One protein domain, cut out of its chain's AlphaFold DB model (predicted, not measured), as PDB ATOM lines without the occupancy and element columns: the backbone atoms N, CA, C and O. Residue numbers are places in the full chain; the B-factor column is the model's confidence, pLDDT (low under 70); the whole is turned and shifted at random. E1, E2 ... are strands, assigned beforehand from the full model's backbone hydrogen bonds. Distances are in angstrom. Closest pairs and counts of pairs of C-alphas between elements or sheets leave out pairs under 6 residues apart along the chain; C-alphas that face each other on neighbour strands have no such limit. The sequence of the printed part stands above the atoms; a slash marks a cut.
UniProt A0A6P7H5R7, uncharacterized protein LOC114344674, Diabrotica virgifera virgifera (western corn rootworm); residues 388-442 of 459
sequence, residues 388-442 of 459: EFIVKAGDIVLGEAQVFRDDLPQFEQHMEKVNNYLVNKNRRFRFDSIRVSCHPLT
ATOM      1  N   GLU A 388     260.913 192.053 261.470       90.25
ATOM      2  CA  GLU A 388     259.586 191.821 260.906       90.25
ATOM      3  C   GLU A 388     258.700 193.052 261.087       90.25
ATOM      4  O   GLU A 388     258.734 193.736 262.112       90.25
ATOM      5  N   PHE A 389     257.909 193.341 260.062       88.19
ATOM      6  CA  PHE A 389     257.043 194.505 259.982       88.19
ATOM      7  C   PHE A 389     255.655 194.085 259.536       88.19
ATOM      8  O   PHE A 389     255.505 193.250 258.648       88.19
ATOM      9  N   ILE A 390     254.634 194.732 260.085       89.00
ATOM     10  CA  ILE A 390     253.266 194.602 259.588       89.00
ATOM     11  C   ILE A 390     253.064 195.652 258.497       89.00
ATOM     12  O   ILE A 390     253.180 196.854 258.748       89.00
ATOM     13  N   VAL A 391     252.746 195.208 257.284       86.38
ATOM     14  CA  VAL A 391     252.436 196.085 256.154       86.38
ATOM     15  C   VAL A 391     250.977 196.501 256.259       86.38
ATOM     16  O   VAL A 391     250.089 195.650 256.283       86.38
ATOM     17  N   LYS A 392     250.716 197.808 256.310       87.38
ATOM     18  CA  LYS A 392     249.359 198.363 256.374       87.38
ATOM     19  C   LYS A 392     249.087 199.338 255.232       87.38
ATOM     20  O   LYS A 392     249.993 200.044 254.793       87.38
ATOM     21  N   ALA A 393     247.832 199.407 254.792       84.62
ATOM     22  CA  ALA A 393     247.295 200.507 253.992       84.62
ATOM     23  C   ALA A 393     246.198 201.209 254.802       84.62
ATOM     24  O   ALA A 393     245.081 200.705 254.920       84.62
ATOM     25  N   GLY A 394     246.543 202.346 255.414       85.69
ATOM     26  CA  GLY A 394     245.717 202.948 256.463       85.69
ATOM     27  C   GLY A 394     245.642 202.019 257.678       85.69
ATOM     28  O   GLY A 394     246.671 201.541 258.156       85.69
ATOM     29  N   ASP A 395     244.429 201.714 258.131       88.88
ATOM     30  CA  ASP A 395     244.200 200.794 259.254       88.88
ATOM     31  C   ASP A 395     244.135 199.314 258.840       88.88
ATOM     32  O   ASP A 395     244.115 198.426 259.696       88.88
ATOM     33  N   ILE A 396     244.141 199.018 257.537       87.62
ATOM     34  CA  ILE A 396     244.019 197.652 257.016       87.62
ATOM     35  C   ILE A 396     245.394 196.984 256.986       87.62
ATOM     36  O   ILE A 396     246.317 197.474 256.336       87.62
ATOM     37  N   VAL A 397     245.519 195.831 257.647       89.50
ATOM     38  CA  VAL A 397     246.714 194.976 257.587       89.50
ATOM     39  C   VAL A 397     246.721 194.190 256.275       89.50
ATOM     40  O   VAL A 397     245.811 193.410 256.011       89.50
ATOM     41  N   LEU A 398     247.752 194.398 255.456       87.69
ATOM     42  CA  LEU A 398     247.946 193.746 254.156       87.69
ATOM     43  C   LEU A 398     248.815 192.481 254.236       87.69
ATOM     44  O   LEU A 398     248.755 191.642 253.339       87.69
ATOM     45  N   GLY A 399     249.639 192.352 255.274       87.44
ATOM     46  CA  GLY A 399     250.522 191.206 255.473       87.44
ATOM     47  C   GLY A 399     251.722 191.549 256.344       87.44
ATOM     48  O   GLY A 399     251.760 192.604 256.982       87.44
ATOM     49  N   GLU A 400     252.715 190.671 256.336       89.50
ATOM     50  CA  GLU A 400     253.969 190.841 257.063       89.50
ATOM     51  C   GLU A 400     255.126 191.005 256.071       89.50
ATOM     52  O   GLU A 400     255.071 190.553 254.927       89.50
ATOM     53  N   ALA A 401     256.182 191.693 256.478       88.31
ATOM     54  CA  ALA A 401     257.398 191.849 255.701       88.31
ATOM     55  C   ALA A 401     258.597 191.579 256.599       88.31
ATOM     56  O   ALA A 401     258.730 192.193 257.655       88.31
ATOM     57  N   GLN A 402     259.491 190.700 256.155       91.06
ATOM     58  CA  GLN A 402     260.732 190.407 256.863       91.06
ATOM     59  C   GLN A 402     261.923 190.974 256.091       91.06
ATOM     60  O   GLN A 402     262.039 190.810 254.872       91.06
ATOM     61  N   VAL A 403     262.829 191.644 256.797       88.06
ATOM     62  CA  VAL A 403     264.061 192.191 256.221       88.06
ATOM     63  C   VAL A 403     265.060 191.063 256.024       88.06
ATOM     64  O   VAL A 403     265.484 190.429 256.990       88.06
ATOM     65  N   PHE A 404     265.498 190.844 254.785       86.94
ATOM     66  CA  PHE A 404     266.477 189.793 254.484       86.94
ATOM     67  C   PHE A 404     267.864 190.339 254.127       86.94
ATOM     68  O   PHE A 404     268.845 189.600 254.245       86.94
ATOM     69  N   ARG A 405     267.963 191.623 253.738       83.94
ATOM     70  CA  ARG A 405     269.232 192.320 253.462       83.94
ATOM     71  C   ARG A 405     269.221 193.778 253.928       83.94
ATOM     72  O   ARG A 405     268.306 194.534 253.594       83.94
ATOM     73  N   ASP A 406     270.299 194.165 254.606       84.88
ATOM     74  CA  ASP A 406     270.594 195.507 255.130       84.88
ATOM     75  C   ASP A 406     272.064 195.913 254.871       84.88
ATOM     76  O   ASP A 406     272.720 196.514 255.722       84.88
ATOM     77  N   ASP A 407     272.600 195.565 253.696       81.44
ATOM     78  CA  ASP A 407     274.045 195.654 253.402       81.44
ATOM     79  C   ASP A 407     274.596 197.086 253.329       81.44
ATOM     80  O   ASP A 407     275.801 197.293 253.452       81.44
ATOM     81  N   LEU A 408     273.733 198.077 253.091       85.75
ATOM     82  CA  LEU A 408     274.128 199.481 253.015       85.75
ATOM     83  C   LEU A 408     274.085 200.142 254.398       85.75
ATOM     84  O   LEU A 408     273.284 199.726 255.245       85.75
ATOM     85  N   PRO A 409     274.923 201.168 254.627       86.12
ATOM     86  CA  PRO A 409     274.898 201.904 255.876       86.12
ATOM     87  C   PRO A 409     273.616 202.727 256.037       86.12
ATOM     88  O   PRO A 409     273.008 203.139 255.044       86.12
ATOM     89  N   GLN A 410     273.218 202.969 257.286       88.62
ATOM     90  CA  GLN A 410     272.082 203.835 257.634       88.62
ATOM     91  C   GLN A 410     272.586 205.155 258.217       88.62
ATOM     92  O   GLN A 410     273.533 205.167 259.001       88.62
ATOM     93  N   PHE A 411     271.962 206.268 257.823       82.31
ATOM     94  CA  PHE A 411     272.382 207.602 258.264       82.31
ATOM     95  C   PHE A 411     271.315 208.236 259.146       82.31
ATOM     96  O   PHE A 411     270.172 208.388 258.706       82.31
ATOM     97  N   GLU A 412     271.724 208.667 260.336       81.81
ATOM     98  CA  GLU A 412     270.909 209.498 261.221       81.81
ATOM     99  C   GLU A 412     270.650 210.861 260.573       81.81
ATOM    100  O   GLU A 412     271.586 211.577 260.214       81.81
ATOM    101  N   GLN A 413     269.373 211.213 260.417       80.00
ATOM    102  CA  GLN A 413     268.955 212.533 259.950       80.00
ATOM    103  C   GLN A 413     268.862 213.500 261.128       80.00
ATOM    104  O   GLN A 413     269.520 214.540 261.142       80.00
ATOM    105  N   HIS A 414     268.058 213.145 262.130       79.25
ATOM    106  CA  HIS A 414     267.890 213.928 263.348       79.25
ATOM    107  C   HIS A 414     267.263 213.098 264.472       79.25
ATOM    108  O   HIS A 414     266.774 211.981 264.278       79.25
ATOM    109  N   MET A 415     267.260 213.683 265.671       80.81
ATOM    110  CA  MET A 415     266.670 213.087 266.859       80.81
ATOM    111  C   MET A 415     265.784 214.083 267.595       80.81
ATOM    112  O   MET A 415     266.185 215.217 267.860       80.81
ATOM    113  N   GLU A 416     264.595 213.635 267.981       81.94
ATOM    114  CA  GLU A 416     263.600 214.453 268.664       81.94
ATOM    115  C   GLU A 416     263.331 213.920 270.068       81.94
ATOM    116  O   GLU A 416     263.128 212.721 270.282       81.94
ATOM    117  N   LYS A 417     263.298 214.825 271.049       77.00
ATOM    118  CA  LYS A 417     262.874 214.518 272.415       77.00
ATOM    119  C   LYS A 417     261.446 215.014 272.604       77.00
ATOM    120  O   LYS A 417     261.212 216.217 272.650       77.00
ATOM    121  N   VAL A 418     260.510 214.087 272.769       75.75
ATOM    122  CA  VAL A 418     259.109 214.409 273.049       75.75
ATOM    123  C   VAL A 418     258.862 214.229 274.542       75.75
ATOM    124  O   VAL A 418     258.959 213.120 275.083       75.75
ATOM    125  N   ASN A 419     258.552 215.337 275.213       65.00
ATOM    126  CA  ASN A 419     258.112 215.321 276.601       65.00
ATOM    127  C   ASN A 419     256.642 214.906 276.623       65.00
ATOM    128  O   ASN A 419     255.776 215.625 276.129       65.00
ATOM    129  N   ASN A 420     256.360 213.736 277.185       59.16
ATOM    130  CA  ASN A 420     254.990 213.319 277.408       59.16
ATOM    131  C   ASN A 420     254.592 213.744 278.825       59.16
ATOM    132  O   ASN A 420     255.013 213.133 279.801       59.16
ATOM    133  N   TYR A 421     253.824 214.826 278.945       54.53
ATOM    134  CA  TYR A 421     253.470 215.402 280.249       54.53
ATOM    135  C   TYR A 421     252.543 214.496 281.084       54.53
ATOM    136  O   TYR A 421     252.446 214.674 282.292       54.53
ATOM    137  N   LEU A 422     251.891 213.506 280.462       53.97
ATOM    138  CA  LEU A 422     250.926 212.607 281.116       53.97
ATOM    139  C   LEU A 422     251.566 211.385 281.784       53.97
ATOM    140  O   LEU A 422     251.012 210.805 282.712       53.97
ATOM    141  N   VAL A 423     252.737 210.973 281.311       54.91
ATOM    142  CA  VAL A 423     253.493 209.842 281.846       54.91
ATOM    143  C   VAL A 423     254.902 210.366 281.912       54.91
ATOM    144  O   VAL A 423     255.475 210.527 280.847       54.91
ATOM    145  N   ASN A 424     255.418 210.675 283.104       51.41
ATOM    146  CA  ASN A 424     256.700 211.344 283.386       51.41
ATOM    147  C   ASN A 424     257.926 210.577 282.810       51.41
ATOM    148  O   ASN A 424     258.789 210.068 283.520       51.41
ATOM    149  N   LYS A 425     257.940 210.397 281.492       55.75
ATOM    150  CA  LYS A 425     258.765 209.524 280.665       55.75
ATOM    151  C   LYS A 425     259.028 210.290 279.378       55.75
ATOM    152  O   LYS A 425     258.152 210.463 278.531       55.75
ATOM    153  N   ASN A 426     260.270 210.718 279.226       63.53
ATOM    154  CA  ASN A 426     260.737 211.331 277.994       63.53
ATOM    155  C   ASN A 426     260.916 210.235 276.942       63.53
ATOM    156  O   ASN A 426     261.641 209.268 277.183       63.53
ATOM    157  N   ARG A 427     260.277 210.382 275.778       72.06
ATOM    158  CA  ARG A 427     260.535 209.514 274.622       72.06
ATOM    159  C   ARG A 427     261.514 210.221 273.693       72.06
ATOM    160  O   ARG A 427     261.422 211.432 273.501       72.06
ATOM    161  N   ARG A 428     262.465 209.468 273.143       72.62
ATOM    162  CA  ARG A 428     263.350 209.947 272.080       72.62
ATOM    163  C   ARG A 428     263.033 209.183 270.806       72.62
ATOM    164  O   ARG A 428     262.955 207.957 270.846       72.62
ATOM    165  N   PHE A 429     262.848 209.912 269.718       73.94
ATOM    166  CA  PHE A 429     262.664 209.369 268.379       73.94
ATOM    167  C   PHE A 429     263.923 209.668 267.578       73.94
ATOM    168  O   PHE A 429     264.387 210.805 267.581       73.94
ATOM    169  N   ARG A 430     264.481 208.648 266.928       74.88
ATOM    170  CA  ARG A 430     265.564 208.805 265.958       74.88
ATOM    171  C   ARG A 430     264.991 208.559 264.571       74.88
ATOM    172  O   ARG A 430     264.275 207.575 264.381       74.88
ATOM    173  N   PHE A 431     265.305 209.451 263.644       75.56
ATOM    174  CA  PHE A 431     264.922 209.338 262.246       75.56
ATOM    175  C   PHE A 431     266.164 209.001 261.433       75.56
ATOM    176  O   PHE A 431     267.100 209.795 261.362       75.56
ATOM    177  N   ASP A 432     266.160 207.814 260.834       71.12
ATOM    178  CA  ASP A 432     267.273 207.294 260.054       71.12
ATOM    179  C   ASP A 432     266.840 207.112 258.596       71.12
ATOM    180  O   ASP A 432     265.749 206.615 258.307       71.12
ATOM    181  N   SER A 433     267.712 207.491 257.665       69.88
ATOM    182  CA  SER A 433     267.556 207.130 256.256       69.88
ATOM    183  C   SER A 433     268.018 205.692 256.041       69.88
ATOM    184  O   SER A 433     269.126 205.310 256.429       69.88
ATOM    185  N   ILE A 434     267.148 204.883 255.437       73.56
ATOM    186  CA  ILE A 434     267.353 203.442 255.300       73.56
ATOM    187  C   ILE A 434     267.174 202.994 253.856       73.56
ATOM    188  O   ILE A 434     266.306 203.478 253.137       73.56
ATOM    189  N   ARG A 435     267.967 202.003 253.446       65.12
ATOM    190  CA  ARG A 435     267.772 201.290 252.184       65.12
ATOM    191  C   ARG A 435     267.903 199.797 252.429       65.12
ATOM    192  O   ARG A 435     268.995 199.297 252.687       65.12
ATOM    193  N   VAL A 436     266.780 199.091 252.360       71.06
ATOM    194  CA  VAL A 436     266.683 197.671 252.727       71.06
ATOM    195  C   VAL A 436     265.943 196.869 251.662       71.06
ATOM    196  O   VAL A 436     265.179 197.418 250.867       71.06
ATOM    197  N   SER A 437     266.187 195.559 251.633       69.69
ATOM    198  CA  SER A 437     265.389 194.619 250.836       69.69
ATOM    199  C   SER A 437     264.601 193.695 251.762       69.69
ATOM    200  O   SER A 437     265.167 193.101 252.684       69.69
ATOM    201  N   CYS A 438     263.300 193.565 251.495       71.44
ATOM    202  CA  CYS A 438     262.365 192.792 252.313       71.44
ATOM    203  C   CYS A 438     261.659 191.710 251.484       71.44
ATOM    204  O   CYS A 438     261.385 191.913 250.298       71.44
ATOM    205  N   HIS A 439     261.340 190.582 252.116       72.12
ATOM    206  CA  HIS A 439     260.431 189.577 251.571       72.12
ATOM    207  C   HIS A 439     259.021 189.829 252.119       72.12
ATOM    208  O   HIS A 439     258.860 189.880 253.339       72.12
ATOM    209  N   PRO A 440     258.001 189.985 251.259       63.03
ATOM    210  CA  PRO A 440     256.619 190.006 251.710       63.03
ATOM    211  C   PRO A 440     256.177 188.583 252.071       63.03
ATOM    212  O   PRO A 440     256.260 187.670 251.248       63.03
ATOM    213  N   LEU A 441     255.690 188.410 253.293       56.00
ATOM    214  CA  LEU A 441     255.002 187.220 253.772       56.00
ATOM    215  C   LEU A 441     253.500 187.523 253.714       56.00
ATOM    216  O   LEU A 441     252.916 188.111 254.622       56.00
ATOM    217  N   THR A 442     252.870 187.190 252.590       50.12
ATOM    218  CA  THR A 442     251.415 187.284 252.455       50.12
ATOM    219  C   THR A 442     250.781 185.971 252.898       50.12
ATOM    220  O   THR A 442     251.016 184.919 252.303       50.12
TER     221      THR A 442
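Overview. This is residues 388 to 442 of the 459 residues of the protein "uncharacterized protein LOC114344674" of Diabrotica virgifera virgifera (western corn rootworm) (UniProt A0A6P7H5R7). A long two-stranded hairpin, E3 and E4, reaches away from a small, strongly twisted sheet of three strands, E1, E2 and E5, and two links, residues 406 to 410 and 434 to 436, join the two parts. The sheets do not cover each other, and the turn at the hairpin's far end, residues 420 to 425, sticks out. You have 55 printed residues with no named helix and five named strands, E1 to E5 in chain order; the larger sheet runs E1, E2, E5 and the smaller E3, E4, both antiparallel, and the class is all strand. The whole is only just extended, close to loose, with a radius of gyration of the C-alphas of 15.4 A, and its flat outline spans 40 by 31 by 15 A.

Arrangement. Begin with E1, residues 388 to 393, and E2, residues 396 to 405: they form a hairpin, antiparallel at 143 degrees between their directions. Look at N 389 and O 401, 2.8 A apart and within hydrogen-bond range, and at the C-alphas of Glu 388 and Gln 402, which face each other at 4.4 A. Go on to E3, residues 411 to 420, which is apart from E2. With E4, residues 425 to 433, it forms a second hairpin, antiparallel at 160 degrees; N 413 and O 431 are within hydrogen-bond range at 2.8 A, and so are N 429 and O 416 at 2.9 A. E5, residues 437 to 441, is apart from E4 and is the antiparallel neighbour of E2 at 136 degrees. There N 439 and O 402 are within hydrogen-bond range at 2.9 A. E1 and E5 are the edge strands of this sheet and E2 is its inner strand.

Along the chain. Find C-alpha 388 at (259.586, 191.821, 260.906); from there E1 runs 16.6 A to C-alpha 393. E2 runs 26.0 A from Ile 396 to Arg 405. E3 starts at C-alpha 411, at (272.382, 207.602, 258.264), and reaches Asn 420 after 26.5 A. E4 covers 26.1 A from Lys 425 to Ser 433. E5 runs 13.1 A from Ser 437 to C-alpha 441 at (255.002, 187.220, 253.772).

Size, cuts and confidence. The two C-alphas farthest apart are those of Asp 407 and Leu 422, at 39.9 A. The printed part has no cut, and the four links between its strands are tight. In the B-factor column the mean pLDDT of the printed part is 76.5; look for values under 70 at residues 419 to 426, 433, 435, 437 and 440 to 442.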